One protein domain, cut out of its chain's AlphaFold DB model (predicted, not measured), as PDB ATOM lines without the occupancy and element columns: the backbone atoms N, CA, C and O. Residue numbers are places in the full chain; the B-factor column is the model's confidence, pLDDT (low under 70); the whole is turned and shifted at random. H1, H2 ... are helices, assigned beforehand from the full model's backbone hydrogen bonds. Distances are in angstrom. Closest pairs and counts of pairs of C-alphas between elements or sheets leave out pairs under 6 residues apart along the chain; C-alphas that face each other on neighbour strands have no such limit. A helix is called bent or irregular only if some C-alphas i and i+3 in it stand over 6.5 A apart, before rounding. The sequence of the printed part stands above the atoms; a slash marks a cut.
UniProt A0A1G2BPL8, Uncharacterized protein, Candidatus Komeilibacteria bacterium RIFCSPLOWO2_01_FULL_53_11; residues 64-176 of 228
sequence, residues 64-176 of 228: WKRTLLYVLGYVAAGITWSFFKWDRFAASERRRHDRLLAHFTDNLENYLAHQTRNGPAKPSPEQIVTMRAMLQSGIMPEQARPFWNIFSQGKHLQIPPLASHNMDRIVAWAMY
ATOM      1  N   TRP A  64    -188.090 -19.427-182.346       96.00
ATOM      2  CA  TRP A  64    -186.976 -20.343-182.048       96.00
ATOM      3  C   TRP A  64    -185.661 -19.989-182.766       96.00
ATOM      4  O   TRP A  64    -184.596 -20.132-182.177       96.00
ATOM      5  N   LYS A  65    -185.718 -19.456-183.998       97.06
ATOM      6  CA  LYS A  65    -184.530 -18.992-184.741       97.06
ATOM      7  C   LYS A  65    -183.808 -17.839-184.037       97.06
ATOM      8  O   LYS A  65    -182.585 -17.848-183.952       97.06
ATOM      9  N   ARG A  66    -184.556 -16.849-183.530       95.81
ATOM     10  CA  ARG A  66    -183.990 -15.715-182.779       95.81
ATOM     11  C   ARG A  66    -183.442 -16.187-181.439       95.81
ATOM     12  O   ARG A  66    -182.328 -15.830-181.088       95.81
ATOM     13  N   THR A  67    -184.188 -17.039-180.737       93.62
ATOM     14  CA  THR A  67    -183.750 -17.646-179.472       93.62
ATOM     15  C   THR A  67    -182.450 -18.422-179.656       93.62
ATOM     16  O   THR A  67    -181.496 -18.202-178.915       93.62
ATOM     17  N   LEU A  68    -182.367 -19.265-180.688       95.69
ATOM     18  CA  LEU A  68    -181.154 -20.001-181.025       95.69
ATOM     19  C   LEU A  68    -179.991 -19.055-181.339       95.69
ATOM     20  O   LEU A  68    -178.896 -19.257-180.825       95.69
ATOM     21  N   LEU A  69    -180.226 -18.005-182.130       97.19
ATOM     22  CA  LEU A  69    -179.205 -17.002-182.436       97.19
ATOM     23  C   LEU A  69    -178.677 -16.319-181.165       97.19
ATOM     24  O   LEU A  69    -177.467 -16.168-181.019       97.19
ATOM     25  N   TYR A  70    -179.554 -15.954-180.225       94.88
ATOM     26  CA  TYR A  70    -179.144 -15.375-178.944       94.88
ATOM     27  C   TYR A  70    -178.356 -16.358-178.080       94.88
ATOM     28  O   TYR A  70    -177.341 -15.971-177.506       94.88
ATOM     29  N   VAL A  71    -178.774 -17.624-178.014       94.00
ATOM     30  CA  VAL A  71    -178.046 -18.669-177.279       94.00
ATOM     31  C   VAL A  71    -176.656 -18.879-177.876       94.00
ATOM     32  O   VAL A  71    -175.672 -18.894-177.140       94.00
ATOM     33  N   LEU A  72    -176.547 -18.982-179.203       96.56
ATOM     34  CA  LEU A  72    -175.259 -19.124-179.885       96.56
ATOM     35  C   LEU A  72    -174.366 -17.899-179.668       96.56
ATOM     36  O   LEU A  72    -173.187 -18.060-179.361       96.56
ATOM     37  N   GLY A  73    -174.922 -16.690-179.762       97.44
ATOM     38  CA  GLY A  73    -174.201 -15.454-179.463       97.44
ATOM     39  C   GLY A  73    -173.702 -15.403-178.017       97.44
ATOM     40  O   GLY A  73    -172.548 -15.051-177.777       97.44
ATOM     41  N   TYR A  74    -174.533 -15.825-177.060       95.31
ATOM     42  CA  TYR A  74    -174.163 -15.908-175.648       95.31
ATOM     43  C   TYR A  74    -173.017 -16.897-175.410       95.31
ATOM     44  O   TYR A  74    -172.053 -16.564-174.721       95.31
ATOM     45  N   VAL A  75    -173.097 -18.096-175.998       96.62
ATOM     46  CA  VAL A  75    -172.051 -19.126-175.894       96.62
ATOM     47  C   VAL A  75    -170.751 -18.649-176.540       96.62
ATOM     48  O   VAL A  75    -169.691 -18.791-175.934       96.62
ATOM     49  N   ALA A  76    -170.818 -18.040-177.727       97.81
ATOM     50  CA  ALA A  76    -169.647 -17.501-178.413       97.81
ATOM     51  C   ALA A  76    -168.944 -16.425-177.572       97.81
ATOM     52  O   ALA A  76    -167.737 -16.517-177.350       97.81
ATOM     53  N   ALA A  77    -169.699 -15.464-177.025       97.38
ATOM     54  CA  ALA A  77    -169.162 -14.444-176.125       97.38
ATOM     55  C   ALA A  77    -168.524 -15.060-174.867       97.38
ATOM     56  O   ALA A  77    -167.436 -14.649-174.460       97.38
ATOM     57  N   GLY A  78    -169.154 -16.090-174.294       95.69
ATOM     58  CA  GLY A  78    -168.615 -16.829-173.154       95.69
ATOM     59  C   GLY A  78    -167.284 -17.516-173.451       95.69
ATOM     60  O   GLY A  78    -166.345 -17.409-172.665       95.69
ATOM     61  N   ILE A  79    -167.166 -18.175-174.605       97.44
ATOM     62  CA  ILE A  79    -165.914 -18.802-175.051       97.44
ATOM     63  C   ILE A  79    -164.819 -17.746-175.237       97.44
ATOM     64  O   ILE A  79    -163.710 -17.910-174.735       97.44
ATOM     65  N   THR A  80    -165.116 -16.629-175.904       97.62
ATOM     66  CA  THR A  80    -164.145 -15.537-176.071       97.62
ATOM     67  C   THR A  80    -163.684 -14.984-174.720       97.62
ATOM     68  O   THR A  80    -162.487 -14.786-174.501       97.62
ATOM     69  N   TRP A  81    -164.611 -14.784-173.781       96.69
ATOM     70  CA  TRP A  81    -164.288 -14.310-172.437       96.69
ATOM     71  C   TRP A  81    -163.436 -15.305-171.641       96.69
ATOM     72  O   TRP A  81    -162.521 -14.897-170.921       96.69
ATOM     73  N   SER A  82    -163.692 -16.609-171.771       96.56
ATOM     74  CA  SER A  82    -162.922 -17.629-171.054       96.56
ATOM     75  C   SER A  82    -161.459 -17.662-171.504       96.56
ATOM     76  O   SER A  82    -160.581 -17.782-170.647       96.56
ATOM     77  N   PHE A  83    -161.173 -17.438-172.793       97.62
ATOM     78  CA  PHE A  83    -159.802 -17.262-173.291       97.62
ATOM     79  C   PHE A  83    -159.116 -16.041-172.676       97.62
ATOM     80  O   PHE A  83    -158.005 -16.158-172.159       97.62
ATOM     81  N   PHE A  84    -159.791 -14.887-172.657       97.06
ATOM     82  CA  PHE A  84    -159.260 -13.672-172.028       97.06
ATOM     83  C   PHE A  84    -158.952 -13.878-170.535       97.06
ATOM     84  O   PHE A  84    -157.907 -13.462-170.027       97.06
ATOM     85  N   LYS A  85    -159.842 -14.560-169.807       93.94
ATOM     86  CA  LYS A  85    -159.633 -14.879-168.387       93.94
ATOM     87  C   LYS A  85    -158.513 -15.883-168.170       93.94
ATOM     88  O   LYS A  85    -157.767 -15.727-167.201       93.94
ATOM     89  N   TRP A  86    -158.386 -16.878-169.044       96.75
ATOM     90  CA  TRP A  86    -157.304 -17.853-168.993       96.75
ATOM     91  C   TRP A  86    -155.941 -17.186-169.168       96.75
ATOM     92  O   TRP A  86    -155.049 -17.438-168.362       96.75
ATOM     93  N   ASP A  87    -155.809 -16.269-170.126       96.94
ATOM     94  CA  ASP A  87    -154.582 -15.494-170.324       96.94
ATOM     95  C   ASP A  87    -154.207 -14.682-169.069       96.94
ATOM     96  O   ASP A  87    -153.118 -14.843-168.509       96.94
ATOM     97  N   ARG A  88    -155.155 -13.905-168.516       95.50
ATOM     98  CA  ARG A  88    -154.931 -13.156-167.262       95.50
ATOM     99  C   ARG A  88    -154.577 -14.073-166.088       95.50
ATOM    100  O   ARG A  88    -153.750 -13.701-165.251       95.50
ATOM    101  N   PHE A  89    -155.196 -15.249-166.003       94.69
ATOM    102  CA  PHE A  89    -154.898 -16.243-164.974       94.69
ATOM    103  C   PHE A  89    -153.477 -16.798-165.125       94.69
ATOM    104  O   PHE A  89    -152.710 -16.737-164.161       94.69
ATOM    105  N   ALA A  90    -153.084 -17.234-166.322       95.50
ATOM    106  CA  ALA A  90    -151.738 -17.724-166.607       95.50
ATOM    107  C   ALA A  90    -150.671 -16.652-166.320       95.50
ATOM    108  O   ALA A  90    -149.675 -16.931-165.651       95.50
ATOM    109  N   ALA A  91    -150.917 -15.397-166.710       95.12
ATOM    110  CA  ALA A  91    -150.044 -14.269-166.389       95.12
ATOM    111  C   ALA A  91    -149.951 -13.998-164.874       95.12
ATOM    112  O   ALA A  91    -148.908 -13.579-164.364       95.12
ATOM    113  N   SER A  92    -151.034 -14.210-164.122       92.38
ATOM    114  CA  SER A  92    -151.026 -14.063-162.661       92.38
ATOM    115  C   SER A  92    -150.250 -15.179-161.955       92.38
ATOM    116  O   SER A  92    -149.474 -14.879-161.044       92.38
ATOM    117  N   GLU A  93    -150.386 -16.430-162.406       92.12
ATOM    118  CA  GLU A  93    -149.640 -17.576-161.871       92.12
ATOM    119  C   GLU A  93    -148.154 -17.490-162.218       92.12
ATOM    120  O   GLU A  93    -147.315 -17.727-161.351       92.12
ATOM    121  N   ARG A  94    -147.804 -17.023-163.425       92.88
ATOM    122  CA  ARG A  94    -146.412 -16.717-163.783       92.88
ATOM    123  C   ARG A  94    -145.797 -15.699-162.822       92.88
ATOM    124  O   ARG A  94    -144.784 -15.985-162.200       92.88
ATOM    125  N   ARG A  95    -146.463 -14.561-162.591       94.12
ATOM    126  CA  ARG A  95    -145.990 -13.550-161.623       94.12
ATOM    127  C   ARG A  95    -145.874 -14.102-160.201       94.12
ATOM    128  O   ARG A  95    -145.017 -13.669-159.437       94.12
ATOM    129  N   ARG A  96    -146.753 -15.028-159.807       90.75
ATOM    130  CA  ARG A  96    -146.678 -15.700-158.505       90.75
ATOM    131  C   ARG A  96    -145.459 -16.613-158.425       90.75
ATOM    132  O   ARG A  96    -144.777 -16.579-157.405       90.75
ATOM    133  N   HIS A  97    -145.193 -17.384-159.472       89.56
ATOM    134  CA  HIS A  97    -143.994 -18.203-159.579       89.56
ATOM    135  C   HIS A  97    -142.728 -17.348-159.506       89.56
ATOM    136  O   HIS A  97    -141.875 -17.624-158.671       89.56
ATOM    137  N   ASP A  98    -142.657 -16.259-160.273       90.75
ATOM    138  CA  ASP A  98    -141.495 -15.365-160.294       90.75
ATOM    139  C   ASP A  98    -141.226 -14.758-158.904       90.75
ATOM    140  O   ASP A  98    -140.086 -14.727-158.443       90.75
ATOM    141  N   ARG A  99    -142.277 -14.363-158.167       92.12
ATOM    142  CA  ARG A  99    -142.145 -13.897-156.772       92.12
ATOM    143  C   ARG A  99    -141.650 -14.983-155.818       92.12
ATOM    144  O   ARG A  99    -140.878 -14.688-154.910       92.12
ATOM    145  N   LEU A 100    -142.115 -16.221-155.980       90.69
ATOM    146  CA  LEU A 100    -141.653 -17.341-155.155       90.69
ATOM    147  C   LEU A 100    -140.204 -17.694-155.461       90.69
ATOM    148  O   LEU A 100    -139.458 -17.996-154.537       90.69
ATOM    149  N   LEU A 101    -139.811 -17.621-156.730       89.25
ATOM    150  CA  LEU A 101    -138.446 -17.849-157.168       89.25
ATOM    151  C   LEU A 101    -137.501 -16.769-156.633       89.25
ATOM    152  O   LEU A 101    -136.439 -17.108-156.119       89.25
ATOM    153  N   ALA A 102    -137.907 -15.496-156.666       90.44
ATOM    154  CA  ALA A 102    -137.159 -14.403-156.045       90.44
ATOM    155  C   ALA A 102    -136.985 -14.638-154.536       90.44
ATOM    156  O   ALA A 102    -135.862 -14.710-154.046       90.44
ATOM    157  N   HIS A 103    -138.080 -14.910-153.821       90.31
ATOM    158  CA  HIS A 103    -138.030 -15.176-152.381       90.31
ATOM    159  C   HIS A 103    -137.194 -16.418-152.032       90.31
ATOM    160  O   HIS A 103    -136.532 -16.457-150.996       90.31
ATOM    161  N   PHE A 104    -137.233 -17.456-152.866       89.19
ATOM    162  CA  PHE A 104    -136.386 -18.632-152.703       89.19
ATOM    163  C   PHE A 104    -134.908 -18.287-152.910       89.19
ATOM    164  O   PHE A 104    -134.078 -18.697-152.108       89.19
ATOM    165  N   THR A 105    -134.595 -17.496-153.939       87.69
ATOM    166  CA  THR A 105    -133.230 -17.067-154.272       87.69
ATOM    167  C   THR A 105    -132.620 -16.204-153.169       87.69
ATOM    168  O   THR A 105    -131.466 -16.421-152.798       87.69
ATOM    169  N   ASP A 106    -133.404 -15.285-152.602       88.81
ATOM    170  CA  ASP A 106    -132.974 -14.412-151.505       88.81
ATOM    171  C   ASP A 106    -132.714 -15.203-150.217       88.81
ATOM    172  O   ASP A 106    -131.769 -14.929-149.483       88.81
ATOM    173  N   ASN A 107    -133.516 -16.240-149.956       89.31
ATOM    174  CA  ASN A 107    -133.363 -17.085-148.771       89.31
ATOM    175  C   ASN A 107    -132.448 -18.293-148.985       89.31
ATOM    176  O   ASN A 107    -132.237 -19.072-148.054       89.31
ATOM    177  N   LEU A 108    -131.906 -18.471-150.191       87.25
ATOM    178  CA  LEU A 108    -131.141 -19.658-150.553       87.25
ATOM    179  C   LEU A 108    -129.921 -19.834-149.647       87.25
ATOM    180  O   LEU A 108    -129.665 -20.933-149.164       87.25
ATOM    181  N   GLU A 109    -129.212 -18.745-149.353       83.25
ATOM    182  CA  GLU A 109    -128.049 -18.758-148.461       83.25
ATOM    183  C   GLU A 109    -128.421 -19.216-147.044       83.25
ATOM    184  O   GLU A 109    -127.748 -20.082-146.481       83.25
ATOM    185  N   ASN A 110    -129.543 -18.724-146.508       86.25
ATOM    186  CA  ASN A 110    -130.056 -19.131-145.198       86.25
ATOM    187  C   ASN A 110    -130.430 -20.620-145.181       86.25
ATOM    188  O   ASN A 110    -130.071 -21.342-144.250       86.25
ATOM    189  N   TYR A 111    -131.103 -21.114-146.227       82.19
ATOM    190  CA  TYR A 111    -131.461 -22.531-146.337       82.19
ATOM    191  C   TYR A 111    -130.229 -23.440-146.400       82.19
ATOM    192  O   TYR A 111    -130.178 -24.459-145.706       82.19
ATOM    193  N   LEU A 112    -129.217 -23.059-147.180       81.69
ATOM    194  CA  LEU A 112    -127.966 -23.811-147.294       81.69
ATOM    195  C   LEU A 112    -127.164 -23.785-145.983       81.69
ATOM    196  O   LEU A 112    -126.607 -24.809-145.572       81.69
ATOM    197  N   ALA A 113    -127.158 -22.653-145.276       80.94
ATOM    198  CA  ALA A 113    -126.535 -22.534-143.960       80.94
ATOM    199  C   ALA A 113    -127.203 -23.453-142.923       80.94
ATOM    200  O   ALA A 113    -126.507 -24.152-142.184       80.94
ATOM    201  N   HIS A 114    -128.539 -23.522-142.903       81.06
ATOM    202  CA  HIS A 114    -129.273 -24.406-141.995       81.06
ATOM    203  C   HIS A 114    -129.032 -25.894-142.274       81.06
ATOM    204  O   HIS A 114    -128.926 -26.676-141.329       81.06
ATOM    205  N   GLN A 115    -128.910 -26.300-143.541       74.81
ATOM    206  CA  GLN A 115    -128.716 -27.711-143.882       74.81
ATOM    207  C   GLN A 115    -127.307 -28.218-143.555       74.81
ATOM    208  O   GLN A 115    -127.155 -29.364-143.138       74.81
ATOM    209  N   THR A 116    -126.295 -27.347-143.644       70.31
ATOM    210  CA  THR A 116    -124.902 -27.673-143.278       70.31
ATOM    211  C   THR A 116    -124.789 -28.178-141.832       70.31
ATOM    212  O   THR A 116    -123.873 -28.918-141.493       70.31
ATOM    213  N   ARG A 117    -125.743 -27.811-140.967       75.06
ATOM    214  CA  ARG A 117    -125.769 -28.250-139.571       75.06
ATOM    215  C   ARG A 117    -126.123 -29.734-139.403       75.06
ATOM    216  O   ARG A 117    -125.684 -30.328-138.427       75.06
ATOM    217  N   ASN A 118    -126.890 -30.319-140.330       70.81
ATOM    218  CA  ASN A 118    -127.499 -31.650-140.183       70.81
ATOM    219  C   ASN A 118    -127.344 -32.564-141.428       70.81
ATOM    220  O   ASN A 118    -127.978 -33.618-141.473       70.81
ATOM    221  N   GLY A 119    -126.575 -32.175-142.453       65.19
ATOM    222  CA  GLY A 119    -126.562 -32.824-143.776       65.19
ATOM    223  C   GLY A 119    -125.187 -32.876-144.469       65.19
ATOM    224  O   GLY A 119    -124.175 -32.589-143.830       65.19
ATOM    225  N   PRO A 120    -125.129 -33.284-145.758       64.50
ATOM    226  CA  PRO A 120    -123.883 -33.423-146.522       64.50
ATOM    227  C   PRO A 120    -123.116 -32.097-146.669       64.50
ATOM    228  O   PRO A 120    -123.620 -31.028-146.330       64.50
ATOM    229  N   ALA A 121    -121.875 -32.193-147.163       73.62
ATOM    230  CA  ALA A 121    -120.916 -31.091-147.256       73.62
ATOM    231  C   ALA A 121    -121.529 -29.784-147.793       73.62
ATOM    232  O   ALA A 121    -122.246 -29.782-148.795       73.62
ATOM    233  N   LYS A 122    -121.201 -28.672-147.119       80.62
ATOM    234  CA  LYS A 122    -121.628 -27.315-147.481       80.62
ATOM    235  C   LYS A 122    -121.298 -27.042-148.955       80.62
ATOM    236  O   LYS A 122    -120.127 -27.187-149.318       80.62
ATOM    237  N   PRO A 123    -122.263 -26.619-149.788       82.69
ATOM    238  CA  PRO A 123    -121.954 -26.217-151.153       82.69
ATOM    239  C   PRO A 123    -120.940 -25.072-151.151       82.69
ATOM    240  O   PRO A 123    -120.988 -24.181-150.292       82.69
ATOM    241  N   SER A 124    -120.006 -25.108-152.100       89.00
ATOM    242  CA  SER A 124    -118.997 -24.057-152.222       89.00
ATOM    243  C   SER A 124    -119.664 -22.721-152.591       89.00
ATOM    244  O   SER A 124    -120.709 -22.717-153.247       89.00
ATOM    245  N   PRO A 125    -119.084 -21.565-152.218       87.81
ATOM    246  CA  PRO A 125    -119.613 -20.259-152.626       87.81
ATOM    247  C   PRO A 125    -119.835 -20.141-154.143       87.81
ATOM    248  O   PRO A 125    -120.835 -19.576-154.581       87.81
ATOM    249  N   GLU A 126    -118.964 -20.752-154.949       90.00
ATOM    250  CA  GLU A 126    -119.089 -20.799-156.413       90.00
ATOM    251  C   GLU A 126    -120.334 -21.568-156.880       90.00
ATOM    252  O   GLU A 126    -121.023 -21.136-157.810       90.00
ATOM    253  N   GLN A 127    -120.678 -22.675-156.212       87.44
ATOM    254  CA  GLN A 127    -121.906 -23.421-156.495       87.44
ATOM    255  C   GLN A 127    -123.148 -22.585-156.175       87.44
ATOM    256  O   GLN A 127    -124.110 -22.616-156.940       87.44
ATOM    257  N   ILE A 128    -123.122 -21.789-155.100       87.12
ATOM    258  CA  ILE A 128    -124.235 -20.898-154.728       87.12
ATOM    259  C   ILE A 128    -124.433 -19.809-155.787       87.12
ATOM    260  O   ILE A 128    -125.561 -19.585-156.230       87.12
ATOM    261  N   VAL A 129    -123.349 -19.170-156.236       89.81
ATOM    262  CA  VAL A 129    -123.397 -18.143-157.292       89.81
ATOM    263  C   VAL A 129    -123.910 -18.737-158.605       89.81
ATOM    264  O   VAL A 129    -124.801 -18.162-159.231       89.81
ATOM    265  N   THR A 130    -123.422 -19.921-158.988       91.25
ATOM    266  CA  THR A 130    -123.874 -20.631-160.197       91.25
ATOM    267  C   THR A 130    -125.358 -20.985-160.110       91.25
ATOM    268  O   THR A 130    -126.116 -20.766-161.053       91.25
ATOM    269  N   MET A 131    -125.802 -21.479-158.953       87.94
ATOM    270  CA  MET A 131    -127.196 -21.839-158.711       87.94
ATOM    271  C   MET A 131    -128.113 -20.612-158.761       87.94
ATOM    272  O   MET A 131    -129.174 -20.670-159.381       87.94
ATOM    273  N   ARG A 132    -127.685 -19.478-158.191       87.50
ATOM    274  CA  ARG A 132    -128.391 -18.193-158.297       87.50
ATOM    275  C   ARG A 132    -128.499 -17.732-159.752       87.50
ATOM    276  O   ARG A 132    -129.588 -17.350-160.172       87.50
ATOM    277  N   ALA A 133    -127.414 -17.803-160.521       89.25
ATOM    278  CA  ALA A 133    -127.411 -17.411-161.930       89.25
ATOM    279  C   ALA A 133    -128.369 -18.274-162.776       89.25
ATOM    280  O   ALA A 133    -129.135 -17.738-163.574       89.25
ATOM    281  N   MET A 134    -128.394 -19.594-162.553       89.12
ATOM    282  CA  MET A 134    -129.331 -20.504-163.229       89.12
ATOM    283  C   MET A 134    -130.792 -20.201-162.870       89.12
ATOM    284  O   MET A 134    -131.650 -20.144-163.753       89.12
ATOM    285  N   LEU A 135    -131.086 -19.943-161.591       88.12
ATOM    286  CA  LEU A 135    -132.440 -19.581-161.159       88.12
ATOM    287  C   LEU A 135    -132.891 -18.256-161.787       88.12
ATOM    288  O   LEU A 135    -134.019 -18.164-162.265       88.12
ATOM    289  N   GLN A 136    -132.006 -17.259-161.866       86.56
ATOM    290  CA  GLN A 136    -132.286 -15.988-162.545       86.56
ATOM    291  C   GLN A 136    -132.530 -16.160-164.051       86.56
ATOM    292  O   GLN A 136    -133.341 -15.429-164.618       86.56
ATOM    293  N   SER A 137    -131.905 -17.151-164.696       88.25
ATOM    294  CA  SER A 137    -132.184 -17.500-166.094       88.25
ATOM    295  C   SER A 137    -133.433 -18.377-166.276       88.25
ATOM    296  O   SER A 137    -133.706 -18.827-167.387       88.25
ATOM    297  N   GLY A 138    -134.185 -18.663-165.207       85.19
ATOM    298  CA  GLY A 138    -135.377 -19.516-165.239       85.19
ATOM    299  C   GLY A 138    -135.083 -21.014-165.353       85.19
ATOM    300  O   GLY A 138    -135.998 -21.801-165.596       85.19
ATOM    301  N   ILE A 139    -133.826 -21.430-165.178       89.12
ATOM    302  CA  ILE A 139    -133.411 -22.832-165.204       89.12
ATOM    303  C   ILE A 139    -133.307 -23.312-163.756       89.12
ATOM    304  O   ILE A 139    -132.536 -22.776-162.972       89.12
ATOM    305  N   MET A 140    -134.076 -24.338-163.387       89.19
ATOM    306  CA  MET A 140    -133.993 -24.951-162.057       89.19
ATOM    307  C   MET A 140    -132.900 -26.034-162.057       89.19
ATOM    308  O   MET A 140    -133.138 -27.112-162.626       89.19
ATOM    309  N   PRO A 141    -131.723 -25.806-161.438       89.88
ATOM    310  CA  PRO A 141    -130.690 -26.829-161.377       89.88
ATOM    311  C   PRO A 141    -131.167 -28.035-160.571       89.88
ATOM    312  O   PRO A 141    -131.933 -27.911-159.615       89.88
ATOM    313  N   GLU A 142    -130.701 -29.224-160.950       89.75
ATOM    314  CA  GLU A 142    -131.124 -30.486-160.333       89.75
ATOM    315  C   GLU A 142    -130.866 -30.504-158.818       89.75
ATOM    316  O   GLU A 142    -131.728 -30.919-158.048       89.75
ATOM    317  N   GLN A 143    -129.741 -29.926-158.389       86.75
ATOM    318  CA  GLN A 143    -129.358 -29.799-156.980       86.75
ATOM    319  C   GLN A 143    -130.309 -28.899-156.173       86.75
ATOM    320  O   GLN A 143    -130.485 -29.118-154.979       86.75
ATOM    321  N   ALA A 144    -130.966 -27.921-156.810       85.94
ATOM    322  CA  ALA A 144    -131.937 -27.043-156.156       85.94
ATOM    323  C   ALA A 144    -133.328 -27.681-156.023       85.94
ATOM    324  O   ALA A 144    -134.122 -27.235-155.194       85.94
ATOM    325  N   ARG A 145    -133.651 -28.722-156.810       87.94
ATOM    326  CA  ARG A 145    -135.008 -29.304-156.856       87.94
ATOM    327  C   ARG A 145    -135.514 -29.814-155.504       87.94
ATOM    328  O   ARG A 145    -136.665 -29.518-155.192       87.94
ATOM    329  N   PRO A 146    -134.729 -30.532-154.677       85.06
ATOM    330  CA  PRO A 146    -135.206 -30.977-153.367       85.06
ATOM    331  C   PRO A 146    -135.571 -29.798-152.458       85.06
ATOM    332  O   PRO A 146    -136.607 -29.825-151.795       85.06
ATOM    333  N   PHE A 147    -134.769 -28.731-152.483       82.94
ATOM    334  CA  PHE A 147    -135.018 -27.514-151.710       82.94
ATOM    335  C   PHE A 147    -136.240 -26.767-152.218       82.94
ATOM    336  O   PHE A 147    -137.073 -26.346-151.421       82.94
ATOM    337  N   TRP A 148    -136.379 -26.652-153.538       85.00
ATOM    338  CA  TRP A 148    -137.564 -26.075-154.151       85.00
ATOM    339  C   TRP A 148    -138.815 -26.862-153.775       85.00
ATOM    340  O   TRP A 148    -139.819 -26.254-153.426       85.00
ATOM    341  N   ASN A 149    -138.763 -28.195-153.774       85.75
ATOM    342  CA  ASN A 149    -139.888 -29.034-153.366       85.75
ATOM    343  C   ASN A 149    -140.271 -28.788-151.903       85.75
ATOM    344  O   ASN A 149    -141.451 -28.651-151.622       85.75
ATOM    345  N   ILE A 150    -139.311 -28.656-150.982       84.62
ATOM    346  CA  ILE A 150    -139.593 -28.332-149.570       84.62
ATOM    347  C   ILE A 150    -140.129 -26.899-149.425       84.62
ATOM    348  O   ILE A 150    -141.103 -26.664-148.721       84.62
ATOM    349  N   PHE A 151    -139.531 -25.932-150.120       84.25
ATOM    350  CA  PHE A 151    -139.955 -24.532-150.085       84.25
ATOM    351  C   PHE A 151    -141.348 -24.321-150.700       84.25
ATOM    352  O   PHE A 151    -142.120 -23.466-150.259       84.25
ATOM    353  N   SER A 152    -141.674 -25.099-151.732       84.31
ATOM    354  CA  SER A 152    -142.970 -25.081-152.411       84.31
ATOM    355  C   SER A 152    -143.987 -26.046-151.799       84.31
ATOM    356  O   SER A 152    -145.171 -25.928-152.114       84.31
ATOM    357  N   GLN A 153    -143.590 -26.948-150.891       79.81
ATOM    358  CA  GLN A 153    -144.514 -27.819-150.162       79.81
ATOM    359  C   GLN A 153    -145.525 -26.952-149.396       79.81
ATOM    360  O   GLN A 153    -145.176 -26.109-148.576       79.81
ATOM    361  N   GLY A 154    -146.807 -27.121-149.731       74.56
ATOM    362  CA  GLY A 154    -147.922 -26.308-149.226       74.56
ATOM    363  C   GLY A 154    -148.430 -25.250-150.212       74.56
ATOM    364  O   GLY A 154    -149.541 -24.743-150.066       74.56
ATOM    365  N   LYS A 155    -147.676 -24.952-151.272       77.19
ATOM    366  CA  LYS A 155    -148.108 -24.099-152.381       77.19
ATOM    367  C   LYS A 155    -148.217 -24.981-153.622       77.19
ATOM    368  O   LYS A 155    -147.244 -25.164-154.342       77.19
ATOM    369  N   HIS A 156    -149.402 -25.540-153.870       72.88
ATOM    370  CA  HIS A 156    -149.710 -26.307-155.084       72.88
ATOM    371  C   HIS A 156    -149.609 -25.418-156.342       72.88
ATOM    372  O   HIS A 156    -150.622 -24.969-156.873       72.88
ATOM    373  N   LEU A 157    -148.391 -25.119-156.804       78.81
ATOM    374  CA  LEU A 157    -148.153 -24.454-158.082       78.81
ATOM    375  C   LEU A 157    -148.020 -25.513-159.171       78.81
ATOM    376  O   LEU A 157    -147.065 -26.283-159.195       78.81
ATOM    377  N   GLN A 158    -148.980 -25.530-160.088       79.50
ATOM    378  CA  GLN A 158    -148.858 -26.264-161.342       79.50
ATOM    379  C   GLN A 158    -148.220 -25.330-162.371       79.50
ATOM    380  O   GLN A 158    -148.803 -24.295-162.697       79.50
ATOM    381  N   ILE A 159    -147.019 -25.661-162.847       83.31
ATOM    382  CA  ILE A 159    -146.277 -24.835-163.805       83.31
ATOM    383  C   ILE A 159    -145.822 -25.717-164.975       83.31
ATOM    384  O   ILE A 159    -145.041 -26.642-164.750       83.31
ATOM    385  N   PRO A 160    -146.273 -25.430-166.210       90.06
ATOM    386  CA  PRO A 160    -147.343 -24.485-166.546       90.06
ATOM    387  C   PRO A 160    -148.709 -24.948-165.995       90.06
ATOM    388  O   PRO A 160    -148.918 -26.153-165.817       90.06
ATOM    389  N   PRO A 161    -149.664 -24.034-165.731       92.25
ATOM    390  CA  PRO A 161    -151.017 -24.442-165.382       92.25
ATOM    391  C   PRO A 161    -151.639 -25.167-166.580       92.25
ATOM    392  O   PRO A 161    -151.794 -24.599-167.661       92.25
ATOM    393  N   LEU A 162    -151.990 -26.438-166.395       94.44
ATOM    394  CA  LEU A 162    -152.645 -27.234-167.429       94.44
ATOM    395  C   LEU A 162    -154.135 -26.885-167.482       94.44
ATOM    396  O   LEU A 162    -154.825 -26.895-166.457       94.44
ATOM    397  N   ALA A 163    -154.643 -26.599-168.684       95.50
ATOM    398  CA  ALA A 163    -156.059 -26.302-168.899       95.50
ATOM    399  C   ALA A 163    -156.958 -27.479-168.486       95.50
ATOM    400  O   ALA A 163    -157.996 -27.268-167.865       95.50
ATOM    401  N   SER A 164    -156.512 -28.718-168.731       95.69
ATOM    402  CA  SER A 164    -157.225 -29.946-168.351       95.69
ATOM    403  C   SER A 164    -157.502 -30.040-166.847       95.69
ATOM    404  O   SER A 164    -158.588 -30.449-166.451       95.69
ATOM    405  N   HIS A 165    -156.569 -29.596-166.000       94.19
ATOM    406  CA  HIS A 165    -156.743 -29.572-164.542       94.19
ATOM    407  C   HIS A 165    -157.618 -28.410-164.046       94.19
ATOM    408  O   HIS A 165    -157.965 -28.359-162.869       94.19
ATOM    409  N   ASN A 166    -157.960 -27.463-164.922       94.12
ATOM    410  CA  ASN A 166    -158.724 -26.260-164.596       94.12
ATOM    411  C   ASN A 166    -160.012 -26.143-165.429       94.12
ATOM    412  O   ASN A 166    -160.590 -25.058-165.504       94.12
ATOM    413  N   MET A 167    -160.484 -27.243-166.030       94.69
ATOM    414  CA  MET A 167    -161.668 -27.246-166.897       94.69
ATOM    415  C   MET A 167    -162.906 -26.683-166.200       94.69
ATOM    416  O   MET A 167    -163.567 -25.824-166.774       94.69
ATOM    417  N   ASP A 168    -163.164 -27.063-164.945       90.19
ATOM    418  CA  ASP A 168    -164.295 -26.540-164.162       90.19
ATOM    419  C   ASP A 168    -164.306 -25.009-164.116       90.19
ATOM    420  O   ASP A 168    -165.341 -24.363-164.274       90.19
ATOM    421  N   ARG A 169    -163.125 -24.411-163.937       92.00
ATOM    422  CA  ARG A 169    -162.952 -22.960-163.862       92.00
ATOM    423  C   ARG A 169    -163.151 -22.302-165.226       92.00
ATOM    424  O   ARG A 169    -163.796 -21.259-165.300       92.00
ATOM    425  N   ILE A 170    -162.616 -22.900-166.289       95.00
ATOM    426  CA  ILE A 170    -162.761 -22.396-167.663       95.00
ATOM    427  C   ILE A 170    -164.233 -22.439-168.089       95.00
ATOM    428  O   ILE A 170    -164.754 -21.451-168.608       95.00
ATOM    429  N   VAL A 171    -164.920 -23.549-167.811       93.50
ATOM    430  CA  VAL A 171    -166.356 -23.717-168.072       93.50
ATOM    431  C   VAL A 171    -167.162 -22.689-167.283       93.50
ATOM    432  O   VAL A 171    -168.013 -22.018-167.863       93.50
ATOM    433  N   ALA A 172    -166.851 -22.481-166.001       89.69
ATOM    434  CA  ALA A 172    -167.510 -21.457-165.196       89.69
ATOM    435  C   ALA A 172    -167.315 -20.042-165.773       89.69
ATOM    436  O   ALA A 172    -168.272 -19.272-165.841       89.69
ATOM    437  N   TRP A 173    -166.114 -19.689-166.247       93.00
ATOM    438  CA  TRP A 173    -165.895 -18.394-166.903       93.00
ATOM    439  C   TRP A 173    -166.706 -18.231-168.180       93.00
ATOM    440  O   TRP A 173    -167.200 -17.134-168.420       93.00
ATOM    441  N   ALA A 174    -166.862 -19.293-168.971       94.56
ATOM    442  CA  ALA A 174    -167.670 -19.244-170.182       94.56
ATOM    443  C   ALA A 174    -169.170 -19.129-169.871       94.56
ATOM    444  O   ALA A 174    -169.862 -18.307-170.464       94.56
ATOM    445  N   MET A 175    -169.678 -19.916-168.921       90.75
ATOM    446  CA  MET A 175    -171.103 -19.935-168.576       90.75
ATOM    447  C   MET A 175    -171.558 -18.655-167.876       90.75
ATOM    448  O   MET A 175    -172.641 -18.150-168.163       90.75
ATOM    449  N   TYR A 176    -170.726 -18.119-166.985       89.12
ATOM    450  CA  TYR A 176    -171.039 -16.959-166.148       89.12
ATOM    451  C   TYR A 176    -170.255 -15.714-166.581       89.12
ATOM    452  O   TYR A 176    -169.913 -14.857-165.761       89.12
TER     453      TYR A 176
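Overview. This is residues 64 to 176 of the 228 residues of an uncharacterized protein of Candidatus Komeilibacteria bacterium RIFCSPLOWO2_01_FULL_53_11 (UniProt A0A1G2BPL8). One long helix, H1, makes the length of a rod and bends near its far end, beyond which the backbone folds back along it through three short helices. H2 and H3 lie near the bend, H4 packs on residues 75 to 86 of H1, and residues 64 to 73 stick out at the first end. The printed part has 113 residues with four named helices, H1 to H4, and no named strand, an all helix class. It is extended, with a radius of gyration of the C-alphas of 21.7 A and spans of 75 by 24 by 18 A.

Arrangement. By its hydrogen bonds H1, residues 64 to 116, was assigned as one helix, but it is bent: C-alphas 106 and 109 are 7.2 A apart, and its arms H1a, residues 64 to 106, and H1b, residues 109 to 116, stand at a steep tilt of 65 degrees. H2, residues 125 to 136, only just touches H1a, with 3 pairs of C-alphas within 8 A, the closest those of Thr 105 and Arg 132, 6.4 A. H3, residues 142 to 152, is close to H1a but not clearly touching; the closest C-alphas, of Phe 104 and Phe 151, are 7.4 A apart. H4, residues 164 to 175, touches H1a with residues 170 to 175 alone, at a steep tilt of 46 degrees, opposite ways; the closest C-alphas, of Gly 78 and Ala 174, are 3.9 A apart. Every O i to N i+4 pair is within hydrogen-bond range in H1a, H1b and H2, against 5 of 7 in H3 and 6 of 8 in H4.

Along the chain. From first to last C-alpha H1a measures 62.3 A, H1b 10.8 A, H2 16.7 A, H3 15.2 A and H4 17.1 A. C-alpha 64 is at (-186.976, -20.343, -182.048) and C-alpha 175 at (-171.103, -19.935, -168.576).

Size, cuts and confidence. The two C-alphas farthest apart, of Trp 64 and Ala 121, are 75.4 A apart. The printed part has no cut; the link from H3 to H4 is long. Residues 119 to 120 have pLDDT under 70.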